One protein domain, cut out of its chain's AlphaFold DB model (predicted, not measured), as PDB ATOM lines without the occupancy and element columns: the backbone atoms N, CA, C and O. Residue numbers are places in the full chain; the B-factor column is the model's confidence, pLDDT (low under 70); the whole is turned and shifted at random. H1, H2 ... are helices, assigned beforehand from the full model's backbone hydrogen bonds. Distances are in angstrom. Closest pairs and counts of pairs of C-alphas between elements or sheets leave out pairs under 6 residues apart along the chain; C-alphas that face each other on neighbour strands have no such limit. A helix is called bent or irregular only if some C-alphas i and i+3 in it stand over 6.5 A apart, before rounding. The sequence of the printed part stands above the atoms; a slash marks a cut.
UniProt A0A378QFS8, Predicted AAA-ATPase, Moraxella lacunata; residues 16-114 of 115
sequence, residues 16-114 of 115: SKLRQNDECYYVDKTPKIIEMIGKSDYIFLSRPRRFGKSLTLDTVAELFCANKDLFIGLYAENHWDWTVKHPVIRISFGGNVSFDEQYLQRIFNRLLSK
ATOM      1  N   SER A  16      24.349 -20.326-121.883       93.62
ATOM      2  CA  SER A  16      25.273 -21.187-121.130       93.62
ATOM      3  C   SER A  16      24.627 -21.816-119.886       93.62
ATOM      4  O   SER A  16      24.648 -23.036-119.734       93.62
ATOM      5  N   LYS A  17      23.942 -21.021-119.050       92.06
ATOM      6  CA  LYS A  17      23.238 -21.548-117.868       92.06
ATOM      7  C   LYS A  17      22.048 -22.430-118.241       92.06
ATOM      8  O   LYS A  17      21.764 -23.390-117.540       92.06
ATOM      9  N   LEU A  18      21.343 -22.109-119.324       91.56
ATOM     10  CA  LEU A  18      20.224 -22.920-119.800       91.56
ATOM     11  C   LEU A  18      20.681 -24.287-120.335       91.56
ATOM     12  O   LEU A  18      19.953 -25.267-120.204       91.56
ATOM     13  N   ARG A  19      21.861 -24.340-120.958       90.06
ATOM     14  CA  ARG A  19      22.446 -25.556-121.536       90.06
ATOM     15  C   ARG A  19      23.178 -26.402-120.492       90.06
ATOM     16  O   ARG A  19      23.451 -27.570-120.750       90.06
ATOM     17  N   GLN A  20      23.455 -25.846-119.312       85.25
ATOM     18  CA  GLN A  20      24.056 -26.569-118.199       85.25
ATOM     19  C   GLN A  20      23.166 -27.750-117.772       85.25
ATOM     20  O   GLN A  20      21.975 -27.582-117.517       85.25
ATOM     21  N   ASN A  21      23.759 -28.945-117.702       75.06
ATOM     22  CA  ASN A  21      23.156 -30.207-117.245       75.06
ATOM     23  C   ASN A  21      21.953 -30.745-118.056       75.06
ATOM     24  O   ASN A  21      21.421 -31.791-117.703       75.06
ATOM     25  N   ASP A  22      21.520 -30.078-119.133       77.81
ATOM     26  CA  ASP A  22      20.358 -30.465-119.963       77.81
ATOM     27  C   ASP A  22      19.044 -30.704-119.169       77.81
ATOM     28  O   ASP A  22      18.132 -31.417-119.597       77.81
ATOM     29  N   GLU A  23      18.907 -30.068-117.999       84.19
ATOM     30  CA  GLU A  23      17.786 -30.287-117.066       84.19
ATOM     31  C   GLU A  23      16.550 -29.427-117.375       84.19
ATOM     32  O   GLU A  23      15.492 -29.605-116.765       84.19
ATOM     33  N   CYS A  24      16.660 -28.486-118.319       87.81
ATOM     34  CA  CYS A  24      15.605 -27.532-118.658       87.81
ATOM     35  C   CYS A  24      15.042 -27.734-120.069       87.81
ATOM     36  O   CYS A  24      15.756 -28.074-121.011       87.81
ATOM     37  N   TYR A  25      13.753 -27.443-120.244       89.25
ATOM     38  CA  TYR A  25      13.158 -27.322-121.572       89.25
ATOM     39  C   TYR A  25      13.667 -26.063-122.279       89.25
ATOM     40  O   TYR A  25      13.539 -24.953-121.763       89.25
ATOM     41  N   TYR A  26      14.165 -26.222-123.501       89.19
ATOM     42  CA  TYR A  26      14.540 -25.119-124.377       89.19
ATOM     43  C   TYR A  26      13.897 -25.298-125.743       89.19
ATOM     44  O   TYR A  26      13.943 -26.377-126.327       89.19
ATOM     45  N   VAL A  27      13.287 -24.224-126.238       90.06
ATOM     46  CA  VAL A  27      12.796 -24.159-127.612       90.06
ATOM     47  C   VAL A  27      13.883 -23.499-128.434       90.06
ATOM     48  O   VAL A  27      14.188 -22.324-128.212       90.06
ATOM     49  N   ASP A  28      14.450 -24.256-129.364       93.50
ATOM     50  CA  ASP A  28      15.472 -23.755-130.265       93.50
ATOM     51  C   ASP A  28      14.912 -22.635-131.153       93.50
ATOM     52  O   ASP A  28      13.976 -22.822-131.931       93.50
ATOM     53  N   LYS A  29      15.486 -21.439-131.005       92.56
ATOM     54  CA  LYS A  29      15.144 -20.249-131.796       92.56
ATOM     55  C   LYS A  29      16.198 -19.923-132.846       92.56
ATOM     56  O   LYS A  29      16.010 -18.975-133.609       92.56
ATOM     57  N   THR A  30      17.292 -20.676-132.888       95.81
ATOM     58  CA  THR A  30      18.420 -20.403-133.776       95.81
ATOM     59  C   THR A  30      18.068 -20.385-135.266       95.81
ATOM     60  O   THR A  30      18.590 -19.490-135.931       95.81
ATOM     61  N   PRO A  31      17.121 -21.193-135.806       96.31
ATOM     62  CA  PRO A  31      16.748 -21.069-137.216       96.31
ATOM     63  C   PRO A  31      16.217 -19.675-137.549       96.31
ATOM     64  O   PRO A  31      16.627 -19.050-138.524       96.31
ATOM     65  N   LYS A  32      15.332 -19.147-136.692       92.88
ATOM     66  CA  LYS A  32      14.718 -17.841-136.930       92.88
ATOM     67  C   LYS A  32      15.696 -16.697-136.701       92.88
ATOM     68  O   LYS A  32      15.610 -15.686-137.390       92.88
ATOM     69  N   ILE A  33      16.604 -16.848-135.738       93.62
ATOM     70  CA  ILE A  33      17.672 -15.879-135.485       93.62
ATOM     71  C   ILE A  33      18.583 -15.766-136.711       93.62
ATOM     72  O   ILE A  33      18.807 -14.654-137.177       93.62
ATOM     73  N   ILE A  34      19.047 -16.891-137.262       95.25
ATOM     74  CA  ILE A  34      19.939 -16.913-138.431       95.25
ATOM     75  C   ILE A  34      19.237 -16.319-139.658       95.25
ATOM     76  O   ILE A  34      19.786 -15.432-140.308       95.25
ATOM     77  N   GLU A  35      17.992 -16.725-139.924       93.50
ATOM     78  CA  GLU A  35      17.180 -16.148-141.003       93.50
ATOM     79  C   GLU A  35      17.038 -14.624-140.858       93.50
ATOM     80  O   GLU A  35      17.095 -13.890-141.839       93.50
ATOM     81  N   MET A  36      16.831 -14.143-139.632       91.56
ATOM     82  CA  MET A  36      16.645 -12.724-139.340       91.56
ATOM     83  C   MET A  36      17.939 -11.925-139.533       91.56
ATOM     84  O   MET A  36      17.885 -10.854-140.131       91.56
ATOM     85  N   ILE A  37      19.080 -12.452-139.074       91.00
ATOM     86  CA  ILE A  37      20.405 -11.835-139.253       91.00
ATOM     87  C   ILE A  37      20.743 -11.704-140.743       91.00
ATOM     88  O   ILE A  37      21.227 -10.663-141.166       91.00
ATOM     89  N   GLY A  38      20.439 -12.721-141.554       88.06
ATOM     90  CA  GLY A  38      20.731 -12.693-142.992       88.06
ATOM     91  C   GLY A  38      19.824 -11.783-143.830       88.06
ATOM     92  O   GLY A  38      20.068 -11.631-145.023       88.06
ATOM     93  N   LYS A  39      18.757 -11.211-143.255       88.81
ATOM     94  CA  LYS A  39      17.733 -10.454-144.003       88.81
ATOM     95  C   LYS A  39      17.799  -8.939-143.838       88.81
ATOM     96  O   LYS A  39      17.215  -8.240-144.662       88.81
ATOM     97  N   SER A  40      18.405  -8.430-142.770       82.44
ATOM     98  CA  SER A  40      18.416  -6.995-142.476       82.44
ATOM     99  C   SER A  40      19.602  -6.619-141.603       82.44
ATOM    100  O   SER A  40      19.859  -7.281-140.599       82.44
ATOM    101  N   ASP A  41      20.227  -5.486-141.918       80.50
ATOM    102  CA  ASP A  41      21.291  -4.891-141.100       80.50
ATOM    103  C   ASP A  41      20.756  -4.333-139.769       80.50
ATOM    104  O   ASP A  41      21.473  -4.259-138.771       80.50
ATOM    105  N   TYR A  42      19.470  -3.964-139.730       82.94
ATOM    106  CA  TYR A  42      18.818  -3.376-138.561       82.94
ATOM    107  C   TYR A  42      17.551  -4.147-138.196       82.94
ATOM    108  O   TYR A  42      16.627  -4.299-138.999       82.94
ATOM    109  N   ILE A  43      17.486  -4.626-136.954       81.88
ATOM    110  CA  ILE A  43      16.390  -5.460-136.455       81.88
ATOM    111  C   ILE A  43      15.825  -4.834-135.183       81.88
ATOM    112  O   ILE A  43      16.512  -4.713-134.168       81.88
ATOM    113  N   PHE A  44      14.534  -4.503-135.205       81.62
ATOM    114  CA  PHE A  44      13.819  -4.014-134.030       81.62
ATOM    115  C   PHE A  44      12.922  -5.102-133.425       81.62
ATOM    116  O   PHE A  44      11.972  -5.572-134.049       81.62
ATOM    117  N   LEU A  45      13.197  -5.491-132.175       78.50
ATOM    118  CA  LEU A  45      12.449  -6.523-131.443       78.50
ATOM    119  C   LEU A  45      11.461  -5.908-130.429       78.50
ATOM    120  O   LEU A  45      11.641  -6.007-129.204       78.50
ATOM    121  N   SER A  46      10.375  -5.300-130.917       69.88
ATOM    122  CA  SER A  46       9.287  -4.742-130.091       69.88
ATOM    123  C   SER A  46       8.457  -5.843-129.427       69.88
ATOM    124  O   SER A  46       7.715  -6.532-130.107       69.88
ATOM    125  N   ARG A  47       8.549  -6.041-128.095       66.50
ATOM    126  CA  ARG A  47       7.669  -6.986-127.343       66.50
ATOM    127  C   ARG A  47       7.544  -6.683-125.834       66.50
ATOM    128  O   ARG A  47       8.465  -6.065-125.301       66.50
ATOM    129  N   PRO A  48       6.488  -7.183-125.149       54.41
ATOM    130  CA  PRO A  48       6.202  -6.960-123.723       54.41
ATOM    131  C   PRO A  48       7.262  -7.488-122.743       54.41
ATOM    132  O   PRO A  48       8.048  -8.391-123.047       54.41
ATOM    133  N   ARG A  49       7.266  -6.931-121.525       58.19
ATOM    134  CA  ARG A  49       8.163  -7.304-120.417       58.19
ATOM    135  C   ARG A  49       8.025  -8.806-120.093       58.19
ATOM    136  O   ARG A  49       6.916  -9.317-120.026       58.19
ATOM    137  N   ARG A  50       9.152  -9.493-119.842       58.50
ATOM    138  CA  ARG A  50       9.271 -10.936-119.485       58.50
ATOM    139  C   ARG A  50       9.078 -11.969-120.612       58.50
ATOM    140  O   ARG A  50       9.189 -13.159-120.350       58.50
ATOM    141  N   PHE A  51       8.928 -11.559-121.871       64.50
ATOM    142  CA  PHE A  51       8.844 -12.473-123.028       64.50
ATOM    143  C   PHE A  51      10.214 -12.978-123.549       64.50
ATOM    144  O   PHE A  51      10.472 -13.000-124.750       64.50
ATOM    145  N   GLY A  52      11.133 -13.358-122.653       67.81
ATOM    146  CA  GLY A  52      12.373 -14.060-123.030       67.81
ATOM    147  C   GLY A  52      13.357 -13.283-123.923       67.81
ATOM    148  O   GLY A  52      14.148 -13.903-124.639       67.81
ATOM    149  N   LYS A  53      13.318 -11.940-123.903       78.06
ATOM    150  CA  LYS A  53      14.238 -11.091-124.684       78.06
ATOM    151  C   LYS A  53      15.693 -11.316-124.296       78.06
ATOM    152  O   LYS A  53      16.503 -11.528-125.186       78.06
ATOM    153  N   SER A  54      16.004 -11.307-122.996       85.44
ATOM    154  CA  SER A  54      17.384 -11.428-122.511       85.44
ATOM    155  C   SER A  54      18.045 -12.701-123.024       85.44
ATOM    156  O   SER A  54      19.083 -12.611-123.655       85.44
ATOM    157  N   LEU A  55      17.383 -13.855-122.873       89.94
ATOM    158  CA  LEU A  55      17.891 -15.133-123.380       89.94
ATOM    159  C   LEU A  55      18.067 -15.134-124.904       89.94
ATOM    160  O   LEU A  55      19.012 -15.723-125.413       89.94
ATOM    161  N   THR A  56      17.166 -14.480-125.641       90.56
ATOM    162  CA  THR A  56      17.268 -14.402-127.106       90.56
ATOM    163  C   THR A  56      18.457 -13.533-127.525       90.56
ATOM    164  O   THR A  56      19.238 -13.955-128.367       90.56
ATOM    165  N   LEU A  57      18.630 -12.357-126.914       90.31
ATOM    166  CA  LEU A  57      19.785 -11.483-127.157       90.31
ATOM    167  C   LEU A  57      21.097 -12.144-126.728       90.31
ATOM    168  O   LEU A  57      22.111 -11.984-127.397       90.31
ATOM    169  N   ASP A  58      21.066 -12.907-125.638       93.81
ATOM    170  CA  ASP A  58      22.198 -13.708-125.193       93.81
ATOM    171  C   ASP A  58      22.542 -14.785-126.226       93.81
ATOM    172  O   ASP A  58      23.676 -14.837-126.672       93.81
ATOM    173  N   THR A  59      21.553 -15.530-126.731       94.94
ATOM    174  CA  THR A  59      21.747 -16.519-127.811       94.94
ATOM    175  C   THR A  59      22.369 -15.883-129.061       94.94
ATOM    176  O   THR A  59      23.278 -16.458-129.649       94.94
ATOM    177  N   VAL A  60      21.914 -14.687-129.457       94.88
ATOM    178  CA  VAL A  60      22.507 -13.931-130.576       94.88
ATOM    179  C   VAL A  60      23.971 -13.594-130.286       94.88
ATOM    180  O   VAL A  60      24.828 -13.825-131.128       94.88
ATOM    181  N   ALA A  61      24.273 -13.087-129.090       95.12
ATOM    182  CA  ALA A  61      25.644 -12.787-128.694       95.12
ATOM    183  C   ALA A  61      26.546 -14.035-128.719       95.12
ATOM    184  O   ALA A  61      27.657 -13.962-129.228       95.12
ATOM    185  N   GLU A  62      26.066 -15.179-128.226       96.88
ATOM    186  CA  GLU A  62      26.821 -16.437-128.236       96.88
ATOM    187  C   GLU A  62      27.102 -16.951-129.666       96.88
ATOM    188  O   GLU A  62      28.169 -17.519-129.900       96.88
ATOM    189  N   LEU A  63      26.197 -16.704-130.629       97.06
ATOM    190  CA  LEU A  63      26.442 -16.983-132.055       97.06
ATOM    191  C   LEU A  63      27.593 -16.126-132.593       97.06
ATOM    192  O   LEU A  63      28.563 -16.658-133.125       97.06
ATOM    193  N   PHE A  64      27.527 -14.805-132.404       96.00
ATOM    194  CA  PHE A  64      28.566 -13.883-132.881       96.00
ATOM    195  C   PHE A  64      29.924 -14.095-132.190       96.00
ATOM    196  O   PHE A  64      30.965 -13.895-132.813       96.00
ATOM    197  N   CYS A  65      29.933 -14.554-130.936       96.50
ATOM    198  CA  CYS A  65      31.146 -14.962-130.223       96.50
ATOM    199  C   CYS A  65      31.708 -16.329-130.667       96.50
ATOM    200  O   CYS A  65      32.768 -16.716-130.173       96.50
ATOM    201  N   ALA A  66      31.026 -17.043-131.570       96.88
ATOM    202  CA  ALA A  66      31.381 -18.374-132.063       96.88
ATOM    203  C   ALA A  66      31.492 -19.464-130.971       96.88
ATOM    204  O   ALA A  66      32.310 -20.379-131.070       96.88
ATOM    205  N   ASN A  67      30.645 -19.413-129.936       96.62
ATOM    206  CA  ASN A  67      30.667 -20.373-128.822       96.62
ATOM    207  C   ASN A  67      29.952 -21.696-129.169       96.62
ATOM    208  O   ASN A  67      28.933 -22.042-128.566       96.62
ATOM    209  N   LYS A  68      30.492 -22.431-130.153       96.81
ATOM    210  CA  LYS A  68      29.884 -23.618-130.788       96.81
ATOM    211  C   LYS A  68      29.345 -24.662-129.804       96.81
ATOM    212  O   LYS A  68      28.262 -25.195-130.031       96.81
ATOM    213  N   ASP A  69      30.045 -24.912-128.700       96.19
ATOM    214  CA  ASP A  69      29.672 -25.939-127.716       96.19
ATOM    215  C   ASP A  69      28.270 -25.728-127.122       96.19
ATOM    216  O   ASP A  69      27.560 -26.685-126.814       96.19
ATOM    217  N   LEU A  70      27.816 -24.474-127.017       95.69
ATOM    218  CA  LEU A  70      26.472 -24.156-126.527       95.69
ATOM    219  C   LEU A  70      25.365 -24.580-127.501       95.69
ATOM    220  O   LEU A  70      24.209 -24.741-127.091       95.69
ATOM    221  N   PHE A  71      25.718 -24.770-128.770       96.75
ATOM    222  CA  PHE A  71      24.796 -24.999-129.873       96.75
ATOM    223  C   PHE A  71      24.750 -26.446-130.357       96.75
ATOM    224  O   PHE A  71      23.961 -26.728-131.250       96.75
ATOM    225  N   ILE A  72      25.509 -27.365-129.753       95.19
ATOM    226  CA  ILE A  72      25.474 -28.795-130.097       95.19
ATOM    227  C   ILE A  72      24.035 -29.329-130.007       95.19
ATOM    228  O   ILE A  72      23.365 -29.173-128.984       95.19
ATOM    229  N   GLY A  73      23.544 -29.951-131.076       94.56
ATOM    230  CA  GLY A  73      22.178 -30.454-131.212       94.56
ATOM    231  C   GLY A  73      21.112 -29.385-131.488       94.56
ATOM    232  O   GLY A  73      19.928 -29.719-131.522       94.56
ATOM    233  N   LEU A  74      21.495 -28.115-131.666       96.38
ATOM    234  CA  LEU A  74      20.615 -27.039-132.136       96.38
ATOM    235  C   LEU A  74      20.803 -26.820-133.640       96.38
ATOM    236  O   LEU A  74      21.827 -27.173-134.218       96.38
ATOM    237  N   TYR A  75      19.841 -26.162-134.280       98.06
ATOM    238  CA  TYR A  75      19.906 -25.863-135.708       98.06
ATOM    239  C   TYR A  75      21.161 -25.065-136.087       98.06
ATOM    240  O   TYR A  75      21.792 -25.373-137.097       98.06
ATOM    241  N   ALA A  76      21.575 -24.094-135.265       97.75
ATOM    242  CA  ALA A  76      22.793 -23.315-135.503       97.75
ATOM    243  C   ALA A  76      24.065 -24.154-135.670       97.75
ATOM    244  O   ALA A  76      24.950 -23.714-136.397       97.75
ATOM    245  N   GLU A  77      24.172 -25.332-135.039       98.12
ATOM    246  CA  GLU A  77      25.390 -26.160-135.058       98.12
ATOM    247  C   GLU A  77      25.953 -26.346-136.472       98.12
ATOM    248  O   GLU A  77      27.164 -26.258-136.673       98.12
ATOM    249  N   ASN A  78      25.060 -26.541-137.445       98.06
ATOM    250  CA  ASN A  78      25.400 -26.821-138.838       98.06
ATOM    251  C   ASN A  78      25.060 -25.671-139.802       98.06
ATOM    252  O   ASN A  78      25.279 -25.803-141.001       98.06
ATOM    253  N   HIS A  79      24.506 -24.562-139.301       97.69
ATOM    254  CA  HIS A  79      24.001 -23.453-140.125       97.69
ATOM    255  C   HIS A  79      24.625 -22.098-139.764       97.69
ATOM    256  O   HIS A  79      24.146 -21.057-140.212       97.69
ATOM    257  N   TRP A  80      25.679 -22.101-138.947       97.06
ATOM    258  CA  TRP A  80      26.455 -20.922-138.582       97.06
ATOM    259  C   TRP A  80      27.936 -21.135-138.910       97.06
ATOM    260  O   TRP A  80      28.454 -22.244-138.762       97.06
ATOM    261  N   ASP A  81      28.622 -20.078-139.347       96.44
ATOM    262  CA  ASP A  81      30.064 -20.120-139.586       96.44
ATOM    263  C   ASP A  81      30.828 -19.896-138.275       96.44
ATOM    264  O   ASP A  81      31.019 -18.772-137.814       96.44
ATOM    265  N   TRP A  82      31.273 -20.993-137.665       97.31
ATOM    266  CA  TRP A  82      32.018 -20.977-136.403       97.31
ATOM    267  C   TRP A  82      33.474 -20.518-136.541       97.31
ATOM    268  O   TRP A  82      34.151 -20.361-135.527       97.31
ATOM    269  N   THR A  83      33.981 -20.334-137.764       96.88
ATOM    270  CA  THR A  83      35.346 -19.829-137.985       96.88
ATOM    271  C   THR A  83      35.430 -18.315-137.805       96.88
ATOM    272  O   THR A  83      36.502 -17.778-137.521       96.88
ATOM    273  N   VAL A  84      34.289 -17.631-137.914       95.69
ATOM    274  CA  VAL A  84      34.182 -16.182-137.792       95.69
ATOM    275  C   VAL A  84      33.752 -15.813-136.377       95.69
ATOM    276  O   VAL A  84      32.676 -16.185-135.913       95.69
ATOM    277  N   LYS A  85      34.590 -15.029-135.694       95.88
ATOM    278  CA  LYS A  85      34.327 -14.522-134.346       95.88
ATOM    279  C   LYS A  85      34.277 -13.001-134.346       95.88
ATOM    280  O   LYS A  85      35.182 -12.344-134.854       95.88
ATOM    281  N   HIS A  86      33.253 -12.451-133.706       92.94
ATOM    282  CA  HIS A  86      33.070 -11.016-133.546       92.94
ATOM    283  C   HIS A  86      33.141 -10.611-132.067       92.94
ATOM    284  O   HIS A  86      32.604 -11.320-131.209       92.94
ATOM    285  N   PRO A  87      33.753  -9.458-131.739       89.94
ATOM    286  CA  PRO A  87      33.618  -8.877-130.411       89.94
ATOM    287  C   PRO A  87      32.168  -8.420-130.199       89.94
ATOM    288  O   PRO A  87      31.614  -7.676-131.009       89.94
ATOM    289  N   VAL A  88      31.542  -8.848-129.098       89.62
ATOM    290  CA  VAL A  88      30.152  -8.493-128.779       89.62
ATOM    291  C   VAL A  88      30.101  -7.520-127.608       89.62
ATOM    292  O   VAL A  88      30.437  -7.859-126.475       89.62
ATOM    293  N   ILE A  89      29.597  -6.314-127.868       85.50
ATOM    294  CA  ILE A  89      29.406  -5.276-126.853       85.50
ATOM    295  C   ILE A  89      27.929  -5.232-126.455       85.50
ATOM    296  O   ILE A  89      27.048  -5.027-127.288       85.50
ATOM    297  N   ARG A  90      27.641  -5.403-125.159       82.31
ATOM    298  CA  ARG A  90      26.285  -5.268-124.605       82.31
ATOM    299  C   ARG A  90      26.140  -3.924-123.902       82.31
ATOM    300  O   ARG A  90      26.728  -3.716-122.843       82.31
ATOM    301  N   ILE A  91      25.319  -3.042-124.464       78.19
ATOM    302  CA  ILE A  91      24.990  -1.736-123.881       78.19
ATOM    303  C   ILE A  91      23.561  -1.796-123.332       78.19
ATOM    304  O   ILE A  91      22.643  -2.246-124.016       78.19
ATOM    305  N   SER A  92      23.368  -1.358-122.088       76.31
ATOM    306  CA  SER A  92      22.053  -1.260-121.450       76.31
ATOM    307  C   SER A  92      21.898   0.116-120.823       76.31
ATOM    308  O   SER A  92      22.740   0.535-120.037       76.31
ATOM    309  N   PHE A  93      20.781   0.773-121.125       73.88
ATOM    310  CA  PHE A  93      20.369   2.029-120.494       73.88
ATOM    311  C   PHE A  93      19.346   1.806-119.368       73.88
ATOM    312  O   PHE A  93      18.732   2.745-118.874       73.88
ATOM    313  N   GLY A  94      19.115   0.548-118.971       68.56
ATOM    314  CA  GLY A  94      18.229   0.216-117.860       68.56
ATOM    315  C   GLY A  94      18.935   0.390-116.513       68.56
ATOM    316  O   GLY A  94      19.795  -0.422-116.179       68.56
ATOM    317  N   GLY A  95      18.561   1.413-115.739       66.38
ATOM    318  CA  GLY A  95      19.076   1.687-114.390       66.38
ATOM    319  C   GLY A  95      19.035   3.180-114.033       66.38
ATOM    320  O   GLY A  95      18.599   3.991-114.846       66.38
ATOM    321  N   ASN A  96      19.512   3.550-112.837       60.09
ATOM    322  CA  ASN A  96      19.787   4.950-112.473       60.09
ATOM    323  C   ASN A  96      21.065   5.411-113.191       60.09
ATOM    324  O   ASN A  96      22.149   5.424-112.612       60.09
ATOM    325  N   VAL A  97      20.942   5.703-114.482       63.03
ATOM    326  CA  VAL A  97      22.027   6.240-115.304       63.03
ATOM    327  C   VAL A  97      22.113   7.741-115.024       63.03
ATOM    328  O   VAL A  97      21.176   8.470-115.346       63.03
ATOM    329  N   SER A  98      23.207   8.216-114.413       66.06
ATOM    330  CA  SER A  98      23.545   9.640-114.524       66.06
ATOM    331  C   SER A  98      24.080   9.862-115.935       66.06
ATOM    332  O   SER A  98      25.006   9.190-116.384       66.06
ATOM    333  N   PHE A  99      23.457  10.770-116.677       70.38
ATOM    334  CA  PHE A  99      23.879  11.112-118.036       70.38
ATOM    335  C   PHE A  99      24.976  12.181-118.014       70.38
ATOM    336  O   PHE A  99      24.910  13.158-118.752       70.38
ATOM    337  N   ASP A 100      25.964  12.021-117.132       83.12
ATOM    338  CA  ASP A 100      27.167  12.842-117.175       83.12
ATOM    339  C   ASP A 100      28.236  12.174-118.052       83.12
ATOM    340  O   ASP A 100      28.306  10.947-118.190       83.12
ATOM    341  N   GLU A 101      29.057  13.002-118.694       83.62
ATOM    342  CA  GLU A 101      30.080  12.551-119.636       83.62
ATOM    343  C   GLU A 101      31.089  11.596-118.982       83.62
ATOM    344  O   GLU A 101      31.491  10.598-119.583       83.62
ATOM    345  N   GLN A 102      31.459  11.851-117.724       84.00
ATOM    346  CA  GLN A 102      32.454  11.053-117.007       84.00
ATOM    347  C   GLN A 102      31.941   9.636-116.726       84.00
ATOM    348  O   GLN A 102      32.687   8.659-116.843       84.00
ATOM    349  N   TYR A 103      30.663   9.500-116.378       81.44
ATOM    350  CA  TYR A 103      29.994   8.224-116.173       81.44
ATOM    351  C   TYR A 103      29.945   7.410-117.468       81.44
ATOM    352  O   TYR A 103      30.300   6.226-117.467       81.44
ATOM    353  N   LEU A 104      29.592   8.048-118.587       80.81
ATOM    354  CA  LEU A 104      29.596   7.403-119.900       80.81
ATOM    355  C   LEU A 104      31.004   6.938-120.286       80.81
ATOM    356  O   LEU A 104      31.177   5.766-120.622       80.81
ATOM    357  N   GLN A 105      32.021   7.797-120.159       82.81
ATOM    358  CA  GLN A 105      33.413   7.431-120.444       82.81
ATOM    359  C   GLN A 105      33.874   6.226-119.608       82.81
ATOM    360  O   GLN A 105      34.496   5.303-120.135       82.81
ATOM    361  N   ARG A 106      33.516   6.169-118.317       82.19
ATOM    362  CA  ARG A 106      33.826   5.020-117.446       82.19
ATOM    363  C   ARG A 106      33.160   3.727-117.918       82.19
ATOM    364  O   ARG A 106      33.810   2.680-117.905       82.19
ATOM    365  N   ILE A 107      31.890   3.775-118.331       80.06
ATOM    366  CA  ILE A 107      31.192   2.601-118.880       80.06
ATOM    367  C   ILE A 107      31.859   2.139-120.173       80.06
ATOM    368  O   ILE A 107      32.149   0.951-120.302       80.06
ATOM    369  N   PHE A 108      32.126   3.057-121.105       81.56
ATOM    370  CA  PHE A 108      32.770   2.731-122.376       81.56
ATOM    371  C   PHE A 108      34.146   2.096-122.162       81.56
ATOM    372  O   PHE A 108      34.392   1.008-122.676       81.56
ATOM    373  N   ASN A 109      34.997   2.693-121.323       83.56
ATOM    374  CA  ASN A 109      36.318   2.140-121.016       83.56
ATOM    375  C   ASN A 109      36.225   0.739-120.398       83.56
ATOM    376  O   ASN A 109      36.970  -0.153-120.788       83.56
ATOM    377  N   ARG A 110      35.265   0.506-119.493       79.00
ATOM    378  CA  ARG A 110      35.027  -0.822-118.905       79.00
ATOM    379  C   ARG A 110      34.541  -1.853-119.927       79.00
ATOM    380  O   ARG A 110      34.831  -3.039-119.774       79.00
ATOM    381  N   LEU A 111      33.744  -1.439-120.911       75.88
ATOM    382  CA  LEU A 111      33.263  -2.326-121.972       75.88
ATOM    383  C   LEU A 111      34.395  -2.703-122.931       75.88
ATOM    384  O   LEU A 111      34.485  -3.865-123.311       75.88
ATOM    385  N   LEU A 112      35.264  -1.747-123.269       78.62
ATOM    386  CA  LEU A 112      36.394  -1.943-124.179       78.62
ATOM    387  C   LEU A 112      37.598  -2.635-123.523       78.62
ATOM    388  O   LEU A 112      38.425  -3.203-124.225       78.62
ATOM    389  N   SER A 113      37.706  -2.614-122.191       76.25
ATOM    390  CA  SER A 113      38.787  -3.289-121.463       76.25
ATOM    391  C   SER A 113      38.517  -4.773-121.187       76.25
ATOM    392  O   SER A 113      39.313  -5.411-120.496       76.25
ATOM    393  N   LYS A 114      37.370  -5.318-121.617       62.12
ATOM    394  CA  LYS A 114      37.101  -6.757-121.527       62.12
ATOM    395  C   LYS A 114      37.755  -7.468-122.723       62.12
ATOM    396  O   LYS A 114      37.537  -7.006-123.841       62.12
TER     397      LYS A 114
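Overview. This is residues 16 to 114 of the 115 residues of the protein "Predicted AAA-ATPase" of Moraxella lacunata (UniProt A0A378QFS8). A loose cluster of four short helices, H1, H2, H4 and H5, gathers on one side of the longer helix H3, and on the other side an arm reaches away from it: a long winding stretch after H5 that ends in H6, a second long helix set off from the rest. Residues 92 to 106, of which 101 to 106 belong to H6, stick out, and so do residues 38 to 44 and 46 to 52 of the loop between H2 and H3. The printed part has 99 residues with six named helices, H1 to H6 in chain order, and no named strand; the class is all helix, though under half of the residues, 47 of 99, are in named elements. The whole is loose, with a radius of gyration of the C-alphas of 15.9 A and spans of 45 by 33 by 32 A.

Along the chain. H3, residues 53 to 64, measures 16.7 A from first to last C-alpha and begins at C-alpha 53, (14.238, -11.091, -124.684). H6, residues 101 to 112, measures 16.4 A and ends at C-alpha 112, (36.394, -1.943, -124.179). H2 is residues 30 to 37, 10.4 A. H1 is residues 16 to 22, 10.6 A, beginning at C-alpha 16, (25.273, -21.187, -121.130); it is irregular, with C-alphas 18 and 21 8.3 A apart. H4, residues 68 to 71, measures 5.4 A, and H5, residues 76 to 79, 4.8 A.

Arrangement. H3 and H2 are close but not clearly touching, about perpendicular at 77 degrees; their closest C-alphas are those of Val 60 and Ile 33, 7.2 A apart. H3 and H4 are close but not clearly touching, with the closest C-alphas, Glu 62 and Leu 70, 7.9 A apart. H3 and H1 are near each other, with 5 pairs of C-alphas within 10 A. H3 and H5 are only just apart, at 8.1 A. H2 and H5 touch, the closest C-alphas being those of Thr 30 and Ala 76, 5.5 A apart. H4 is close but not clearly touching to H5, Phe 71 to Glu 77 at 5.3 A between closest C-alphas, and to H1, Leu 70 to Ser 16 at 6.3 A. H6 is apart from H1, H2, H3, H4 and H5. In H2, H3 and H6 every O i to N i+4 pair is within hydrogen-bond range; in H1 1 of 3 is, beside 2 of 4 O i to N i+3 pairs, and H4 and H5 are too short for an i+4 pair.

Size, cuts and confidence. The two C-alphas farthest apart are those of Gly 73 and Asp 100, at 45.8 A. The printed part has no cut. The links H2 to H3, 15 residues, and H5 to H6, 21 residues, are long. The mean pLDDT of the printed part is 85.6; residues 46 to 52, 94 to 98 and 114 are under 70.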